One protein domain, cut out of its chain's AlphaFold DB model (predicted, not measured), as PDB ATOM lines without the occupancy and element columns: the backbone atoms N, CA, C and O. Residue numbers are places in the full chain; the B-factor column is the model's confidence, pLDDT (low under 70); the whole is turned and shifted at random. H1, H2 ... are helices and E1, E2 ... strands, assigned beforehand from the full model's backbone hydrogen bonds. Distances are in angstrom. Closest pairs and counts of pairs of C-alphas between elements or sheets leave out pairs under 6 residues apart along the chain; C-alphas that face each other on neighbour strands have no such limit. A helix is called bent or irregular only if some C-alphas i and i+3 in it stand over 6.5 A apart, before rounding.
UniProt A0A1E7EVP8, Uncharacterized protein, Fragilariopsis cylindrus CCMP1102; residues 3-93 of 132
ATOM      1  N   MET A   3     116.437 106.714 131.727       83.19
ATOM      2  CA  MET A   3     117.097 107.713 132.573       83.19
ATOM      3  C   MET A   3     116.938 107.470 134.084       83.19
ATOM      4  O   MET A   3     117.694 108.035 134.870       83.19
ATOM      5  N   ARG A   4     115.993 106.617 134.518       86.19
ATOM      6  CA  ARG A   4     115.907 106.194 135.929       86.19
ATOM      7  C   ARG A   4     117.080 105.288 136.307       86.19
ATOM      8  O   ARG A   4     117.644 105.450 137.387       86.19
ATOM      9  N   GLU A   5     117.464 104.383 135.408       89.31
ATOM     10  CA  GLU A   5     118.620 103.504 135.603       89.31
ATOM     11  C   GLU A   5     119.928 104.307 135.593       89.31
ATOM     12  O   GLU A   5     120.760 104.127 136.479       89.31
ATOM     13  N   TYR A   6     120.061 105.282 134.686       87.75
ATOM     14  CA  TYR A   6     121.183 106.229 134.691       87.75
ATOM     15  C   TYR A   6     121.350 106.935 136.042       87.75
ATOM     16  O   TYR A   6     122.418 106.888 136.650       87.75
ATOM     17  N   GLN A   7     120.271 107.547 136.545       88.00
ATOM     18  CA  GLN A   7     120.280 108.248 137.830       88.00
ATOM     19  C   GLN A   7     120.727 107.323 138.971       88.00
ATOM     20  O   GLN A   7     121.449 107.754 139.869       88.00
ATOM     21  N   LYS A   8     120.302 106.052 138.948       87.38
ATOM     22  CA  LYS A   8     120.689 105.048 139.944       87.38
ATOM     23  C   LYS A   8     122.186 104.738 139.877       87.38
ATOM     24  O   LYS A   8     122.842 104.789 140.914       87.38
ATOM     25  N   ARG A   9     122.721 104.468 138.685       87.38
ATOM     26  CA  ARG A   9     124.136 104.110 138.481       87.38
ATOM     27  C   ARG A   9     125.082 105.249 138.831       87.38
ATOM     28  O   ARG A   9     126.006 105.042 139.603       87.38
ATOM     29  N   ILE A  10     124.780 106.468 138.391       86.75
ATOM     30  CA  ILE A  10     125.587 107.654 138.716       86.75
ATOM     31  C   ILE A  10     125.667 107.893 140.228       86.75
ATOM     32  O   ILE A  10     126.734 108.193 140.760       86.75
ATOM     33  N   ARG A  11     124.553 107.717 140.950       84.69
ATOM     34  CA  ARG A  11     124.542 107.836 142.418       84.69
ATOM     35  C   ARG A  11     125.370 106.746 143.103       84.69
ATOM     36  O   ARG A  11     125.920 107.002 144.169       84.69
ATOM     37  N   GLN A  12     125.447 105.552 142.514       84.38
ATOM     38  CA  GLN A  12     126.262 104.445 143.023       84.38
ATOM     39  C   GLN A  12     127.755 104.661 142.743       84.38
ATOM     40  O   GLN A  12     128.565 104.520 143.653       84.38
ATOM     41  N   GLU A  13     128.120 105.045 141.518       82.25
ATOM     42  CA  GLU A  13     129.513 105.256 141.098       82.25
ATOM     43  C   GLU A  13     130.176 106.422 141.829       82.25
ATOM     44  O   GLU A  13     131.315 106.317 142.276       82.25
ATOM     45  N   ILE A  14     129.449 107.528 142.010       77.69
ATOM     46  CA  ILE A  14     129.992 108.738 142.642       77.69
ATOM     47  C   ILE A  14     130.080 108.588 144.178       77.69
ATOM     48  O   ILE A  14     130.557 109.495 144.862       77.69
ATOM     49  N   ASN A  15     129.655 107.434 144.723       63.41
ATOM     50  CA  ASN A  15     129.774 106.990 146.121       63.41
ATOM     51  C   ASN A  15     129.499 108.091 147.163       63.41
ATOM     52  O   ASN A  15     130.077 108.147 148.248       63.41
ATOM     53  N   SER A  16     128.625 109.022 146.798       52.84
ATOM     54  CA  SER A  16     128.252 110.159 147.607       52.84
ATOM     55  C   SER A  16     126.842 110.559 147.220       52.84
ATOM     56  O   SER A  16     126.484 110.664 146.046       52.84
ATOM     57  N   ASN A  17     126.054 110.899 148.232       54.28
ATOM     58  CA  ASN A  17     124.819 111.659 148.060       54.28
ATOM     59  C   ASN A  17     125.069 113.066 147.450       54.28
ATOM     60  O   ASN A  17     124.169 113.897 147.485       54.28
ATOM     61  N   ALA A  18     126.275 113.365 146.936       50.69
ATOM     62  CA  ALA A  18     126.659 114.654 146.369       50.69
ATOM     63  C   ALA A  18     126.324 114.782 144.875       50.69
ATOM     64  O   ALA A  18     126.187 115.902 144.382       50.69
ATOM     65  N   ALA A  19     126.142 113.671 144.151       56.81
ATOM     66  CA  ALA A  19     125.593 113.719 142.802       56.81
ATOM     67  C   ALA A  19     124.080 113.989 142.872       56.81
ATOM     68  O   ALA A  19     123.262 113.072 142.761       56.81
ATOM     69  N   ASP A  20     123.698 115.260 143.041       75.62
ATOM     70  CA  ASP A  20     122.307 115.736 142.941       75.62
ATOM     71  C   ASP A  20     121.841 115.772 141.474       75.62
ATOM     72  O   ASP A  20     121.298 116.752 140.963       75.62
ATOM     73  N   VAL A  21     122.106 114.683 140.750       83.56
ATOM     74  CA  VAL A  21     121.578 114.469 139.411       83.56
ATOM     75  C   VAL A  21     120.165 113.925 139.566       83.56
ATOM     76  O   VAL A  21     119.913 112.914 140.240       83.56
ATOM     77  N   LYS A  22     119.230 114.627 138.935       87.44
ATOM     78  CA  LYS A  22     117.826 114.247 138.848       87.44
ATOM     79  C   LYS A  22     117.444 114.156 137.381       87.44
ATOM     80  O   LYS A  22     117.674 115.084 136.610       87.44
ATOM     81  N   CYS A  23     116.860 113.032 137.000       89.12
ATOM     82  CA  CYS A  23     116.406 112.791 135.642       89.12
ATOM     83  C   CYS A  23     114.885 112.860 135.590       89.12
ATOM     84  O   CYS A  23     114.213 112.216 136.390       89.12
ATOM     85  N   PHE A  24     114.334 113.589 134.627       90.06
ATOM     86  CA  PHE A  24     112.890 113.754 134.478       90.06
ATOM     87  C   PHE A  24     112.470 113.444 133.052       90.06
ATOM     88  O   PHE A  24     113.193 113.748 132.103       90.06
ATOM     89  N   ALA A  25     111.280 112.876 132.900       91.50
ATOM     90  CA  ALA A  25     110.601 112.833 131.615       91.50
ATOM     91  C   ALA A  25     109.584 113.975 131.577       91.50
ATOM     92  O   ALA A  25     108.814 114.145 132.518       91.50
ATOM     93  N   VAL A  26     109.575 114.766 130.506       92.44
ATOM     94  CA  VAL A  26     108.714 115.949 130.402       92.44
ATOM     95  C   VAL A  26     107.892 115.884 129.126       92.44
ATOM     96  O   VAL A  26     108.416 115.643 128.042       92.44
ATOM     97  N   THR A  27     106.595 116.149 129.242       93.00
ATOM     98  CA  THR A  27     105.708 116.400 128.110       93.00
ATOM     99  C   THR A  27     105.043 117.765 128.291       93.00
ATOM    100  O   THR A  27     104.280 117.955 129.243       93.00
ATOM    101  N   PRO A  28     105.280 118.724 127.379       91.69
ATOM    102  CA  PRO A  28     104.754 120.085 127.503       91.69
ATOM    103  C   PRO A  28     103.236 120.186 127.236       91.69
ATOM    104  O   PRO A  28     102.656 121.268 127.330       91.69
ATOM    105  N   GLY A  29     102.592 119.056 126.925       89.69
ATOM    106  CA  GLY A  29     101.202 118.962 126.493       89.69
ATOM    107  C   GLY A  29     101.070 119.035 124.975       89.69
ATOM    108  O   GLY A  29     102.057 118.947 124.247       89.69
ATOM    109  N   ALA A  30      99.835 119.196 124.501       91.19
ATOM    110  CA  ALA A  30      99.557 119.446 123.094       91.19
ATOM    111  C   ALA A  30      99.929 120.901 122.770       91.19
ATOM    112  O   ALA A  30      99.196 121.831 123.110       91.19
ATOM    113  N   VAL A  31     101.110 121.093 122.189       91.62
ATOM    114  CA  VAL A  31     101.687 122.406 121.887       91.62
ATOM    115  C   VAL A  31     101.788 122.567 120.383       91.62
ATOM    116  O   VAL A  31     102.186 121.637 119.682       91.62
ATOM    117  N   TRP A  32     101.466 123.759 119.895       89.25
ATOM    118  CA  TRP A  32     101.666 124.110 118.500       89.25
ATOM    119  C   TRP A  32     103.164 124.149 118.179       89.25
ATOM    120  O   TRP A  32     103.857 125.090 118.556       89.25
ATOM    121  N   THR A  33     103.679 123.137 117.486       88.19
ATOM    122  CA  THR A  33     105.072 123.079 117.018       88.19
ATOM    123  C   THR A  33     105.113 122.749 115.529       88.19
ATOM    124  O   THR A  33     104.094 122.428 114.927       88.19
ATOM    125  N   ASN A  34     106.297 122.817 114.928       88.38
ATOM    126  CA  ASN A  34     106.531 122.399 113.546       88.38
ATOM    127  C   ASN A  34     106.728 120.877 113.385       88.38
ATOM    128  O   ASN A  34     107.008 120.432 112.277       88.38
ATOM    129  N   ILE A  35     106.601 120.084 114.460       86.81
ATOM    130  CA  ILE A  35     106.750 118.618 114.412       86.81
ATOM    131  C   ILE A  35     105.616 117.986 113.599       86.81
ATOM    132  O   ILE A  35     105.841 117.043 112.844       86.81
ATOM    133  N   ILE A  36     104.398 118.514 113.741       81.25
ATOM    134  CA  ILE A  36     103.253 118.125 112.918       81.25
ATOM    135  C   ILE A  36     103.082 119.218 111.860       81.25
ATOM    136  O   ILE A  36     102.861 120.376 112.230       81.25
ATOM    137  N   PRO A  37     103.196 118.896 110.560       79.88
ATOM    138  CA  PRO A  37     103.060 119.895 109.514       79.88
ATOM    139  C   PRO A  37     101.653 120.511 109.558       79.88
ATOM    140  O   PRO A  37     100.668 119.789 109.749       79.88
ATOM    141  N   PRO A  38     101.529 121.839 109.390       73.38
ATOM    142  CA  PRO A  38     100.242 122.506 109.475       73.38
ATOM    143  C   PRO A  38      99.342 122.051 108.323       73.38
ATOM    144  O   PRO A  38      99.636 122.280 107.152       73.38
ATOM    145  N   THR A  39      98.213 121.433 108.659       84.50
ATOM    146  CA  THR A  39      97.130 121.168 107.713       84.50
ATOM    147  C   THR A  39      96.174 122.368 107.732       84.50
ATOM    148  O   THR A  39      95.496 122.593 108.735       84.50
ATOM    149  N   PRO A  40      96.103 123.178 106.656       82.44
ATOM    150  CA  PRO A  40      95.417 124.475 106.679       82.44
ATOM    151  C   PRO A  40      93.927 124.371 107.042       82.44
ATOM    152  O   PRO A  40      93.389 125.259 107.695       82.44
ATOM    153  N   PHE A  41      93.277 123.254 106.710       88.06
ATOM    154  CA  PHE A  41      91.875 122.996 107.056       88.06
ATOM    155  C   PHE A  41      91.635 122.730 108.551       88.06
ATOM    156  O   PHE A  41      90.539 122.977 109.043       88.06
ATOM    157  N   LEU A  42      92.645 122.255 109.287       87.31
ATOM    158  CA  LEU A  42      92.563 122.017 110.733       87.31
ATOM    159  C   LEU A  42      93.112 123.188 111.554       87.31
ATOM    160  O   LEU A  42      93.047 123.153 112.780       87.31
ATOM    161  N   TYR A  43      93.608 124.245 110.902       85.50
ATOM    162  CA  TYR A  43      94.179 125.417 111.564       85.50
ATOM    163  C   TYR A  43      93.281 126.018 112.663       85.50
ATOM    164  O   TYR A  43      93.772 126.168 113.784       85.50
ATOM    165  N   PRO A  44      91.981 126.313 112.425       89.12
ATOM    166  CA  PRO A  44      91.131 126.856 113.484       89.12
ATOM    167  C   PRO A  44      90.959 125.870 114.646       89.12
ATOM    168  O   PRO A  44      90.997 126.277 115.803       89.12
ATOM    169  N   LEU A  45      90.844 124.568 114.363       88.62
ATOM    170  CA  LEU A  45      90.714 123.534 115.390       88.62
ATOM    171  C   LEU A  45      91.973 123.444 116.262       88.62
ATOM    172  O   LEU A  45      91.892 123.422 117.489       88.62
ATOM    173  N   PHE A  46      93.147 123.432 115.635       87.25
ATOM    174  CA  PHE A  46      94.421 123.420 116.340       87.25
ATOM    175  C   PHE A  46      94.639 124.691 117.159       87.25
ATOM    176  O   PHE A  46      95.204 124.606 118.242       87.25
ATOM    177  N   TRP A  47      94.153 125.846 116.702       86.25
ATOM    178  CA  TRP A  47      94.265 127.092 117.458       86.25
ATOM    179  C   TRP A  47      93.439 127.063 118.754       86.25
ATOM    180  O   TRP A  47      93.879 127.594 119.769       86.25
ATOM    181  N   PHE A  48      92.281 126.390 118.752       88.19
ATOM    182  CA  PHE A  48      91.453 126.215 119.953       88.19
ATOM    183  C   PHE A  48      91.968 125.135 120.917       88.19
ATOM    184  O   PHE A  48      91.771 125.256 122.125       88.19
ATOM    185  N   ILE A  49      92.585 124.063 120.408       90.12
ATOM    186  CA  ILE A  49      92.970 122.894 121.221       90.12
ATOM    187  C   ILE A  49      94.427 122.968 121.691       90.12
ATOM    188  O   ILE A  49      94.744 122.551 122.808       90.12
ATOM    189  N   LEU A  50      95.334 123.450 120.838       91.00
ATOM    190  CA  LEU A  50      96.763 123.443 121.121       91.00
ATOM    191  C   LEU A  50      97.169 124.668 121.934       91.00
ATOM    192  O   LEU A  50      96.700 125.786 121.738       91.00
ATOM    193  N   ARG A  51      98.123 124.455 122.832       90.25
ATOM    194  CA  ARG A  51      98.765 125.524 123.593       90.25
ATOM    195  C   ARG A  51      99.810 126.232 122.742       90.25
ATOM    196  O   ARG A  51     100.413 125.635 121.846       90.25
ATOM    197  N   SER A  52     100.093 127.486 123.084       91.56
ATOM    198  CA  SER A  52     101.214 128.208 122.488       91.56
ATOM    199  C   SER A  52     102.563 127.571 122.876       91.56
ATOM    200  O   SER A  52     102.688 127.003 123.972       91.56
ATOM    201  N   PRO A  53     103.607 127.716 122.035       92.81
ATOM    202  CA  PRO A  53     104.968 127.289 122.368       92.81
ATOM    203  C   PRO A  53     105.464 127.839 123.706       92.81
ATOM    204  O   PRO A  53     106.098 127.128 124.483       92.81
ATOM    205  N   THR A  54     105.139 129.100 123.998       93.81
ATOM    206  CA  THR A  54     105.567 129.785 125.222       93.81
ATOM    207  C   THR A  54     104.961 129.163 126.473       93.81
ATOM    208  O   THR A  54     105.672 128.992 127.460       93.81
ATOM    209  N   ILE A  55     103.685 128.767 126.431       92.31
ATOM    210  CA  ILE A  55     103.033 128.044 127.532       92.31
ATOM    211  C   ILE A  55     103.642 126.643 127.674       92.31
ATOM    212  O   ILE A  55     103.963 126.224 128.783       92.31
ATOM    213  N   GLY A  56     103.864 125.933 126.563       92.44
ATOM    214  CA  GLY A  56     104.505 124.615 126.577       92.44
ATOM    215  C   GLY A  56     105.898 124.619 127.220       92.44
ATOM    216  O   GLY A  56     106.222 123.748 128.028       92.44
ATOM    217  N   ALA A  57     106.704 125.644 126.924       93.69
ATOM    218  CA  ALA A  57     108.055 125.803 127.459       93.69
ATOM    219  C   ALA A  57     108.100 125.975 128.990       93.69
ATOM    220  O   ALA A  57     109.119 125.667 129.614       93.69
ATOM    221  N   GLN A  58     107.006 126.417 129.622       93.62
ATOM    222  CA  GLN A  58     106.947 126.574 131.079       93.62
ATOM    223  C   GLN A  58     107.144 125.245 131.816       93.62
ATOM    224  O   GLN A  58     107.760 125.241 132.879       93.62
ATOM    225  N   VAL A  59     106.700 124.122 131.237       92.00
ATOM    226  CA  VAL A  59     106.873 122.795 131.851       92.00
ATOM    227  C   VAL A  59     108.356 122.425 131.942       92.00
ATOM    228  O   VAL A  59     108.818 121.944 132.974       92.00
ATOM    229  N   ILE A  60     109.121 122.703 130.884       93.19
ATOM    230  CA  ILE A  60     110.572 122.469 130.850       93.19
ATOM    231  C   ILE A  60     111.279 123.412 131.825       93.19
ATOM    232  O   ILE A  60     112.110 122.975 132.616       93.19
ATOM    233  N   LYS A  61     110.899 124.696 131.831       93.25
ATOM    234  CA  LYS A  61     111.440 125.681 132.774       93.25
ATOM    235  C   LYS A  61     111.226 125.249 134.229       93.25
ATOM    236  O   LYS A  61     112.154 125.354 135.025       93.25
ATOM    237  N   MET A  62     110.038 124.749 134.568       91.38
ATOM    238  CA  MET A  62     109.748 124.205 135.898       91.38
ATOM    239  C   MET A  62     110.659 123.015 136.216       91.38
ATOM    240  O   MET A  62     111.291 123.012 137.265       91.38
ATOM    241  N   ALA A  63     110.788 122.053 135.294       90.94
ATOM    242  CA  ALA A  63     111.636 120.875 135.487       90.94
ATOM    243  C   ALA A  63     113.113 121.228 135.745       90.94
ATOM    244  O   ALA A  63     113.783 120.549 136.518       90.94
ATOM    245  N   CYS A  64     113.623 122.293 135.116       90.31
ATOM    246  CA  CYS A  64     115.014 122.721 135.268       90.31
ATOM    247  C   CYS A  64     115.271 123.591 136.509       90.31
ATOM    248  O   CYS A  64     116.382 123.575 137.038       90.31
ATOM    249  N   LEU A  65     114.294 124.397 136.939       90.62
ATOM    250  CA  LEU A  65     114.493 125.390 138.003       90.62
ATOM    251  C   LEU A  65     113.988 124.931 139.373       90.62
ATOM    252  O   LEU A  65     114.511 125.385 140.392       90.62
ATOM    253  N   ASP A  66     112.989 124.051 139.419       83.19
ATOM    254  CA  ASP A  66     112.377 123.629 140.674       83.19
ATOM    255  C   ASP A  66     113.135 122.463 141.318       83.19
ATOM    256  O   ASP A  66     112.832 121.282 141.136       83.19
ATOM    257  N   LYS A  67     114.160 122.819 142.095       77.31
ATOM    258  CA  LYS A  67     115.035 121.855 142.774       77.31
ATOM    259  C   LYS A  67     114.365 121.144 143.949       77.31
ATOM    260  O   LYS A  67     114.846 120.082 144.342       77.31
ATOM    261  N   ASN A  68     113.297 121.710 144.515       78.62
ATOM    262  CA  ASN A  68     112.748 121.268 145.798       78.62
ATOM    263  C   ASN A  68     111.522 120.371 145.637       78.62
ATOM    264  O   ASN A  68     111.334 119.459 146.439       78.62
ATOM    265  N   ILE A  69     110.697 120.610 144.614       79.44
ATOM    266  CA  ILE A  69     109.474 119.828 144.409       79.44
ATOM    267  C   ILE A  69     109.787 118.461 143.794       79.44
ATOM    268  O   ILE A  69     109.168 117.461 144.159       79.44
ATOM    269  N   LEU A  70     110.766 118.400 142.891       84.44
ATOM    270  CA  LEU A  70     111.030 117.209 142.092       84.44
ATOM    271  C   LEU A  70     112.135 116.332 142.697       84.44
ATOM    272  O   LEU A  70     113.221 116.801 143.059       84.44
ATOM    273  N   LYS A  71     111.870 115.026 142.785       83.88
ATOM    274  CA  LYS A  71     112.731 114.021 143.443       83.88
ATOM    275  C   LYS A  71     113.620 113.242 142.469       83.88
ATOM    276  O   LYS A  71     114.614 112.640 142.882       83.88
ATOM    277  N   GLY A  72     113.296 113.288 141.180       84.00
ATOM    278  CA  GLY A  72     113.994 112.546 140.129       84.00
ATOM    279  C   GLY A  72     113.308 111.218 139.824       84.00
ATOM    280  O   GLY A  72     112.744 110.565 140.696       84.00
ATOM    281  N   GLY A  73     113.333 110.833 138.555       84.00
ATOM    282  CA  GLY A  73     112.579 109.720 137.988       84.00
ATOM    283  C   GLY A  73     111.120 110.052 137.666       84.00
ATOM    284  O   GLY A  73     110.421 109.205 137.126       84.00
ATOM    285  N   GLU A  74     110.632 111.247 137.973       88.12
ATOM    286  CA  GLU A  74     109.231 111.619 137.767       88.12
ATOM    287  C   GLU A  74     108.915 111.950 136.304       88.12
ATOM    288  O   GLU A  74     109.784 112.340 135.516       88.12
ATOM    289  N   TYR A  75     107.634 111.810 135.962       90.69
ATOM    290  CA  TYR A  75     107.083 112.249 134.691       90.69
ATOM    291  C   TYR A  75     106.229 113.496 134.892       90.69
ATOM    292  O   TYR A  75     105.273 113.500 135.669       90.69
ATOM    293  N   LEU A  76     106.584 114.552 134.172       91.38
ATOM    294  CA  LEU A  76     105.927 115.846 134.203       91.38
ATOM    295  C   LEU A  76     105.068 116.027 132.962       91.38
ATOM    296  O   LEU A  76     105.546 115.945 131.832       91.38
ATOM    297  N   SER A  77     103.800 116.345 133.177       90.81
ATOM    298  CA  SER A  77     102.850 116.658 132.116       90.81
ATOM    299  C   SER A  77     102.053 117.888 132.519       90.81
ATOM    300  O   SER A  77     101.376 117.882 133.546       90.81
ATOM    301  N   ASN A  78     102.125 118.948 131.709       89.19
ATOM    302  CA  ASN A  78     101.432 120.217 131.969       89.19
ATOM    303  C   ASN A  78     101.755 120.845 133.346       89.19
ATOM    304  O   ASN A  78     100.853 121.386 133.972       89.19
ATOM    305  N   CYS A  79     103.010 120.768 133.805       86.81
ATOM    306  CA  CYS A  79     103.476 121.218 135.134       86.81
ATOM    307  C   CYS A  79     102.978 120.384 136.330       86.81
ATOM    308  O   CYS A  79     103.142 120.798 137.474       86.81
ATOM    309  N   TYR A  80     102.413 119.199 136.091       89.12
ATOM    310  CA  TYR A  80     102.012 118.270 137.148       89.12
ATOM    311  C   TYR A  80     102.827 116.985 137.071       89.12
ATOM    312  O   TYR A  80     103.063 116.462 135.978       89.12
ATOM    313  N   VAL A  81     103.209 116.454 138.232       89.88
ATOM    314  CA  VAL A  81     103.742 115.094 138.334       89.88
ATOM    315  C   VAL A  81     102.594 114.121 138.082       89.88
ATOM    316  O   VAL A  81     101.548 114.204 138.726       89.88
ATOM    317  N   LYS A  82     102.775 113.214 137.124       89.50
ATOM    318  CA  LYS A  82     101.801 112.170 136.799       89.50
ATOM    319  C   LYS A  82     102.418 110.793 136.975       89.50
ATOM    320  O   LYS A  82     103.606 110.596 136.722       89.50
ATOM    321  N   ALA A  83     101.585 109.832 137.358       85.81
ATOM    322  CA  ALA A  83     101.959 108.431 137.287       85.81
ATOM    323  C   ALA A  83     102.182 108.037 135.819       85.81
ATOM    324  O   ALA A  83     101.413 108.411 134.932       85.81
ATOM    325  N   THR A  84     103.249 107.290 135.564       82.69
ATOM    326  CA  THR A  84     103.483 106.631 134.278       82.69
ATOM    327  C   THR A  84     103.094 105.184 134.428       82.69
ATOM    328  O   THR A  84     103.771 104.469 135.153       82.69
ATOM    329  N   GLU A  85     102.044 104.734 133.763       80.00
ATOM    330  CA  GLU A  85     101.695 103.312 133.783       80.00
ATOM    331  C   GLU A  85     102.368 102.599 132.606       80.00
ATOM    332  O   GLU A  85     103.057 101.598 132.794       80.00
ATOM    333  N   GLY A  86     102.323 103.194 131.409       78.75
ATOM    334  CA  GLY A  86     102.790 102.528 130.194       78.75
ATOM    335  C   GLY A  86     101.971 101.269 129.893       78.75
ATOM    336  O   GLY A  86     101.094 100.871 130.658       78.75
ATOM    337  N   GLU A  87     102.246 100.628 128.765       82.00
ATOM    338  CA  GLU A  87     101.591  99.365 128.436       82.00
ATOM    339  C   GLU A  87     102.052  98.262 129.404       82.00
ATOM    340  O   GLU A  87     103.248  98.094 129.635       82.00
ATOM    341  N   ASN A  88     101.114  97.530 130.011       86.00
ATOM    342  CA  ASN A  88     101.397  96.457 130.976       86.00
ATOM    343  C   ASN A  88     102.298  96.868 132.162       86.00
ATOM    344  O   ASN A  88     103.014  96.036 132.715       86.00
ATOM    345  N   GLY A  89     102.314  98.148 132.550       86.00
ATOM    346  CA  GLY A  89     103.173  98.612 133.644       86.00
ATOM    347  C   GLY A  89     104.656  98.743 133.269       86.00
ATOM    348  O   GLY A  89     105.476  99.023 134.146       86.00
ATOM    349  N   CYS A  90     105.024  98.581 131.989       87.50
ATOM    350  CA  CYS A  90     106.415  98.570 131.510       87.50
ATOM    351  C   CYS A  90     107.203  99.821 131.914       87.50
ATOM    352  O   CYS A  90     108.415  99.794 132.136       87.50
ATOM    353  N   SER A  91     106.501 100.948 132.060       85.62
ATOM    354  CA  SER A  91     107.122 102.198 132.468       85.62
ATOM    355  C   SER A  91     107.649 102.143 133.893       85.62
ATOM    356  O   SER A  91     108.600 102.865 134.148       85.62
ATOM    357  N   ASN A  92     107.119 101.285 134.772       86.69
ATOM    358  CA  ASN A  92     107.530 101.127 136.174       86.69
ATOM    359  C   ASN A  92     108.354  99.863 136.469       86.69
ATOM    360  O   ASN A  92     108.758  99.674 137.614       86.69
ATOM    361  N   ASP A  93     108.623  99.022 135.469       90.38
ATOM    362  CA  ASP A  93     109.382  97.781 135.638       90.38
ATOM    363  C   ASP A  93     110.902  98.030 135.588       90.38
ATOM    364  O   ASP A  93     111.474  98.343 134.539       90.38
TER     365      ASP A  93
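This is residues 3 to 93 of the 132 residues of an uncharacterized protein of Fragilariopsis cylindrus CCMP1102 (UniProt A0A1E7EVP8). A tiny three-stranded sheet has helix H3 over one face, while H1 and H2 lie toward opposite ends of a long, loose shape and H4 sits off to the side, away from the sheet. The 91 printed residues run H1 E1 H2 H3 E2 E3 H4, mostly helix by class; the sheet's order is E1 E2 E3, mixed. The whole is loose, with a radius of gyration of the C-alphas of 16.9 A, and elongated, spanning 56 by 32 by 20 A.

Find C-alpha 3 at (117.097, 107.713, 132.573); from there H1, residues 3 to 13, runs 15.3 A. E1 is residues 25 to 27. H2, residues 40 to 49, covers 14.8 A and is irregular: C-alphas 41 and 44 are 7.5 A apart. H3, residues 53 to 65, covers 18.4 A. E2 is residues 75 to 77 and E3 residues 80 to 82. H4, residues 87 to 92, is irregular, with C-alphas 88 and 91 8.2 A apart, and ends with C-alpha 92 at (107.530, 101.127, 136.174).

Look at N 27 and O 76, 2.8 A apart, in the parallel pair E1 and E2. The hairpin E2 and E3 is antiparallel, with N 77 and O 80 at 2.9 A. H3 is on the sheet at a height of 8.5 A, making two layers; its closest C-alphas to E1 are Ile 60 and Val 26, 6.8 A. E1, H2 H3, E2 form a strand-helix-strand unit, two parallel neighbours with helices between. H1, H2 and H4 are not on the sheet. Each O i to N i+4 pair of H1 is within hydrogen-bond range, against 4 of 6 in H2, 6 of 9 in H3 and 0 of 2 in H4, where 2 of 3 O i to N i+3 pairs are.

The printed part has no cut. Look for long links from H1 to E1 and E1 to H2. Residues 12 to 18 and 39 to 45 stand free, and pLDDT is under 70 at residues 15 to 19.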